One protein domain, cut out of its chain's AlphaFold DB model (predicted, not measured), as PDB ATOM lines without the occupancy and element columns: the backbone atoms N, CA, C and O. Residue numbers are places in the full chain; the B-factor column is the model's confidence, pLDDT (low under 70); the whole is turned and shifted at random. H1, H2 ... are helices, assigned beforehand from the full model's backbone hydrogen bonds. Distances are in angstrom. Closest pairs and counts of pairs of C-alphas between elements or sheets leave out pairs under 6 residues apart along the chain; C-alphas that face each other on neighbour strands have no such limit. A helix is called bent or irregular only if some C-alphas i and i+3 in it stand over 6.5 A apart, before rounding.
ATOM      1  N   LEU A  19     124.799  71.645 142.208       89.94
ATOM      2  CA  LEU A  19     124.938  72.661 141.159       89.94
ATOM      3  C   LEU A  19     124.736  72.056 139.769       89.94
ATOM      4  O   LEU A  19     124.033  72.640 138.941       89.94
ATOM      5  N   ASP A  20     125.308  70.881 139.520       92.06
ATOM      6  CA  ASP A  20     125.148  70.171 138.254       92.06
ATOM      7  C   ASP A  20     123.685  69.811 137.976       92.06
ATOM      8  O   ASP A  20     123.208  70.016 136.854       92.06
ATOM      9  N   GLU A  21     122.957  69.346 138.994       92.62
ATOM     10  CA  GLU A  21     121.520  69.072 138.916       92.62
ATOM     11  C   GLU A  21     120.716  70.344 138.607       92.62
ATOM     12  O   GLU A  21     119.937  70.362 137.649       92.62
ATOM     13  N   LEU A  22     120.973  71.445 139.322       90.44
ATOM     14  CA  LEU A  22     120.323  72.738 139.071       90.44
ATOM     15  C   LEU A  22     120.605  73.259 137.654       90.44
ATOM     16  O   LEU A  22     119.707  73.761 136.972       90.44
ATOM     17  N   PHE A  23     121.838  73.119 137.161       92.31
ATOM     18  CA  PHE A  23     122.184  73.513 135.798       92.31
ATOM     19  C   PHE A  23     121.590  72.581 134.742       92.31
ATOM     20  O   PHE A  23     121.328  73.030 133.621       92.31
ATOM     21  N   ALA A  24     121.417  71.293 135.034       92.69
ATOM     22  CA  ALA A  24     120.745  70.352 134.142       92.69
ATOM     23  C   ALA A  24     119.258  70.704 134.005       92.69
ATOM     24  O   ALA A  24     118.757  70.805 132.883       92.69
ATOM     25  N   GLU A  25     118.587  70.997 135.117       91.00
ATOM     26  CA  GLU A  25     117.185  71.414 135.130       91.00
ATOM     27  C   GLU A  25     116.984  72.764 134.428       91.00
ATOM     28  O   GLU A  25     116.133  72.887 133.546       91.00
ATOM     29  N   ALA A  26     117.835  73.755 134.709       86.56
ATOM     30  CA  ALA A  26     117.781  75.056 134.042       86.56
ATOM     31  C   ALA A  26     117.985  74.951 132.517       86.56
ATOM     32  O   ALA A  26     117.370  75.692 131.745       86.56
ATOM     33  N   ARG A  27     118.834  74.021 132.060       87.38
ATOM     34  CA  ARG A  27     119.023  73.736 130.628       87.38
ATOM     35  C   ARG A  27     117.806  73.048 130.018       87.38
ATOM     36  O   ARG A  27     117.440  73.391 128.896       87.38
ATOM     37  N   ALA A  28     117.188  72.114 130.737       89.00
ATOM     38  CA  ALA A  28     116.001  71.396 130.282       89.00
ATOM     39  C   ALA A  28     114.773  72.314 130.177       89.00
ATOM     40  O   ALA A  28     114.022  72.232 129.208       89.00
ATOM     41  N   ALA A  29     114.599  73.233 131.128       87.19
ATOM     42  CA  ALA A  29     113.460  74.143 131.179       87.19
ATOM     43  C   ALA A  29     113.537  75.305 130.175       87.19
ATOM     44  O   ALA A  29     112.581  76.068 130.081       87.19
ATOM     45  N   ARG A  30     114.657  75.465 129.450       81.69
ATOM     46  CA  ARG A  30     115.022  76.679 128.704       81.69
ATOM     47  C   ARG A  30     113.926  77.111 127.713       81.69
ATOM     48  O   ARG A  30     113.878  76.581 126.598       81.69
ATOM     49  N   PRO A  31     113.090  78.112 128.052       83.50
ATOM     50  CA  PRO A  31     112.106  78.611 127.111       83.50
ATOM     51  C   PRO A  31     112.837  79.364 125.999       83.50
ATOM     52  O   PRO A  31     113.807  80.087 126.248       83.50
ATOM     53  N   ALA A  32     112.389  79.184 124.756       84.69
ATOM     54  CA  ALA A  32     112.940  79.945 123.647       84.69
ATOM     55  C   ALA A  32     112.623  81.440 123.860       84.69
ATOM     56  O   ALA A  32     111.460  81.781 124.096       84.69
ATOM     57  N   PRO A  33     113.625  82.335 123.807       84.38
ATOM     58  CA  PRO A  33     113.372  83.766 123.891       84.38
ATOM     59  C   PRO A  33     112.583  84.234 122.665       84.38
ATOM     60  O   PRO A  33     112.740  83.694 121.569       84.38
ATOM     61  N   ASP A  34     111.751  85.257 122.854       91.81
ATOM     62  CA  ASP A  34     110.954  85.837 121.775       91.81
ATOM     63  C   ASP A  34     111.846  86.336 120.621       91.81
ATOM     64  O   ASP A  34     112.872  86.994 120.825       91.81
ATOM     65  N   ALA A  35     111.444  86.029 119.388       92.31
ATOM     66  CA  ALA A  35     112.194  86.382 118.190       92.31
ATOM     67  C   ALA A  35     112.287  87.905 118.004       92.31
ATOM     68  O   ALA A  35     113.309  88.401 117.522       92.31
ATOM     69  N   ALA A  36     111.257  88.654 118.416       92.94
ATOM     70  CA  ALA A  36     111.290  90.112 118.359       92.94
ATOM     71  C   ALA A  36     112.316  90.688 119.348       92.94
ATOM     72  O   ALA A  36     113.075  91.587 118.984       92.94
ATOM     73  N   LEU A  37     112.413  90.117 120.554       92.75
ATOM     74  CA  LEU A  37     113.437  90.485 121.531       92.75
ATOM     75  C   LEU A  37     114.850  90.203 121.007       92.75
ATOM     76  O   LEU A  37     115.709  91.081 121.069       92.75
ATOM     77  N   LEU A  38     115.099  89.008 120.460       95.19
ATOM     78  CA  LEU A  38     116.408  88.676 119.890       95.19
ATOM     79  C   LEU A  38     116.795  89.650 118.777       95.19
ATOM     80  O   LEU A  38     117.921  90.140 118.748       95.19
ATOM     81  N   ARG A  39     115.853  89.977 117.888       94.62
ATOM     82  CA  ARG A  39     116.075  90.953 116.822       94.62
ATOM     83  C   ARG A  39     116.430  92.335 117.375       94.62
ATOM     84  O   ARG A  39     117.406  92.921 116.917       94.62
ATOM     85  N   ALA A  40     115.698  92.821 118.376       94.25
ATOM     86  CA  ALA A  40     115.989  94.101 119.019       94.25
ATOM     87  C   ALA A  40     117.390  94.118 119.659       94.25
ATOM     88  O   ALA A  40     118.128  95.089 119.500       94.25
ATOM     89  N   ILE A  41     117.795  93.023 120.313       95.44
ATOM     90  CA  ILE A  41     119.146  92.874 120.874       95.44
ATOM     91  C   ILE A  41     120.205  92.928 119.769       95.44
ATOM     92  O   ILE A  41     121.219  93.605 119.931       95.44
ATOM     93  N   TYR A  42     119.994  92.244 118.641       95.94
ATOM     94  CA  TYR A  42     120.947  92.270 117.527       95.94
ATOM     95  C   TYR A  42     121.075  93.661 116.899       95.94
ATOM     96  O   TYR A  42     122.190  94.085 116.590       95.94
ATOM     97  N   GLU A  43     119.968  94.380 116.732       95.62
ATOM     98  CA  GLU A  43     119.961  95.744 116.193       95.62
ATOM     99  C   GLU A  43     120.663  96.737 117.143       95.62
ATOM    100  O   GLU A  43     121.485  97.554 116.701       95.62
ATOM    101  N   ASP A  44     120.436  96.625 118.455       94.88
ATOM    102  CA  ASP A  44     121.144  97.431 119.458       94.88
ATOM    103  C   ASP A  44     122.642  97.098 119.494       94.88
ATOM    104  O   ASP A  44     123.494  97.988 119.382       94.88
ATOM    105  N   ALA A  45     122.989  95.809 119.533       94.44
ATOM    106  CA  ALA A  45     124.374  95.353 119.529       94.44
ATOM    107  C   ALA A  45     125.122  95.815 118.271       94.44
ATOM    108  O   ALA A  45     126.269  96.256 118.369       94.44
ATOM    109  N   ALA A  46     124.487  95.773 117.095       93.94
ATOM    110  CA  ALA A  46     125.055  96.298 115.856       93.94
ATOM    111  C   ALA A  46     125.357  97.801 115.971       93.94
ATOM    112  O   ALA A  46     126.447  98.247 115.606       93.94
ATOM    113  N   THR A  47     124.442  98.569 116.563       92.06
ATOM    114  CA  THR A  47     124.604 100.011 116.787       92.06
ATOM    115  C   THR A  47     125.746 100.311 117.760       92.06
ATOM    116  O   THR A  47     126.602 101.163 117.491       92.06
ATOM    117  N   VAL A  48     125.817  99.597 118.884       92.31
ATOM    118  CA  VAL A  48     126.890  99.743 119.880       92.31
ATOM    119  C   VAL A  48     128.241  99.334 119.295       92.31
ATOM    120  O   VAL A  48     129.232 100.044 119.489       92.31
ATOM    121  N   ASN A  49     128.295  98.234 118.542       90.38
ATOM    122  CA  ASN A  49     129.515  97.762 117.892       90.38
ATOM    123  C   ASN A  49     130.016  98.759 116.850       90.38
ATOM    124  O   ASN A  49     131.199  99.100 116.871       90.38
ATOM    125  N   ALA A  50     129.133  99.301 116.008       88.19
ATOM    126  CA  ALA A  50     129.489 100.336 115.043       88.19
ATOM    127  C   ALA A  50     130.059 101.586 115.736       88.19
ATOM    128  O   ALA A  50     131.105 102.098 115.338       88.19
ATOM    129  N   ARG A  51     129.446 102.036 116.842       85.06
ATOM    130  CA  ARG A  51     129.957 103.164 117.644       85.06
ATOM    131  C   ARG A  51     131.323 102.869 118.267       85.06
ATOM    132  O   ARG A  51     132.198 103.736 118.264       85.06
ATOM    133  N   ARG A  52     131.534 101.657 118.793       83.44
ATOM    134  CA  ARG A  52     132.834 101.232 119.342       83.44
ATOM    135  C   ARG A  52     133.913 101.196 118.261       83.44
ATOM    136  O   ARG A  52     135.006 101.701 118.504       83.44
ATOM    137  N   GLN A  53     133.604 100.660 117.082       83.00
ATOM    138  CA  GLN A  53     134.528 100.604 115.946       83.00
ATOM    139  C   GLN A  53     134.865 102.001 115.420       83.00
ATOM    140  O   GLN A  53     136.041 102.313 115.247       83.00
ATOM    141  N   ALA A  54     133.873 102.883 115.273       79.81
ATOM    142  CA  ALA A  54     134.103 104.276 114.898       79.81
ATOM    143  C   ALA A  54     135.031 104.980 115.904       79.81
ATOM    144  O   ALA A  54     136.015 105.603 115.512       79.81
ATOM    145  N   ARG A  55     134.798 104.800 117.213       74.56
ATOM    146  CA  ARG A  55     135.669 105.345 118.269       74.56
ATOM    147  C   ARG A  55     137.084 104.759 118.239       74.56
ATOM    148  O   ARG A  55     138.032 105.469 118.563       74.56
ATOM    149  N   ALA A  56     137.239 103.490 117.862       68.06
ATOM    150  CA  ALA A  56     138.547 102.859 117.692       68.06
ATOM    151  C   ALA A  56     139.294 103.408 116.465       68.06
ATOM    152  O   ALA A  56     140.479 103.705 116.578       68.06
ATOM    153  N   ALA A  57     138.603 103.634 115.343       65.00
ATOM    154  CA  ALA A  57     139.185 104.202 114.125       65.00
ATOM    155  C   ALA A  57     139.708 105.640 114.315       65.00
ATOM    156  O   ALA A  57     140.621 106.065 113.616       65.00
ATOM    157  N   HIS A  58     139.177 106.375 115.297       61.38
ATOM    158  CA  HIS A  58     139.608 107.739 115.629       61.38
ATOM    159  C   HIS A  58     140.762 107.781 116.649       61.38
ATOM    160  O   HIS A  58     141.157 108.857 117.104       61.38
ATOM    161  N   ARG A  59     141.336 106.631 117.033       61.12
ATOM    162  CA  ARG A  59     142.572 106.589 117.824       61.12
ATOM    163  C   ARG A  59     143.767 106.905 116.913       61.12
ATOM    164  O   ARG A  59     144.476 106.006 116.480       61.12
TER     165      ARG A  59
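What this domain is: This is residues 19 to 59 of the 132 residues of an uncharacterized protein of Alphaproteobacteria bacterium (UniProt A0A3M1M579). Two separate helices make an open, flat V: a short helix, H1, and a much longer one, H2, with a stretched link, residues 29 to 34, between them and no contact from one helix to the other. H2 makes most of one arm, the link and H1 make the other, and the middle of the V is empty. The printed part has 41 residues with two named helices, H1 then H2 along the chain, and no named strand; the class is all helix. The whole is extended, with a radius of gyration of the C-alphas of 17.1 A and spans of 49 by 26 by 6 A.

Where its parts are: The printed part begins with H1, residues 19 to 28, 14.1 A from first to last C-alpha, with C-alpha 19 at (124.938, 72.661, 141.159) and C-alpha 28 at (116.001, 71.396, 130.282). H2 follows as residues 35 to 57, 32.6 A from first to last C-alpha, with C-alpha 35 at (112.194, 86.382, 118.190) and C-alpha 57 at (139.185, 104.202, 114.125). Residues 58 and 59 come after H2.

How they stand to each other: H1 and H2 are apart, with no C-alpha of the one within 8 A of the other. The link from H1 to H2 has 6 residues and is short. Residues 19 to 59 stand free: no C-alpha 8 or more apart along the chain is within 10 A. In H1 and H2 every O i to N i+4 pair is within hydrogen-bond range, and neither helix is bent.

The domain as a whole: The two C-alphas farthest apart, those of Glu 21 and His 58, are 48.6 A apart, and the C-alphas of Leu 19 and Arg 59 are 44.8 A apart. The printed part has no cut and no long link. The mean pLDDT of the printed part is 87.2, and the model's confidence is low, under 70, at residues 56 to 59.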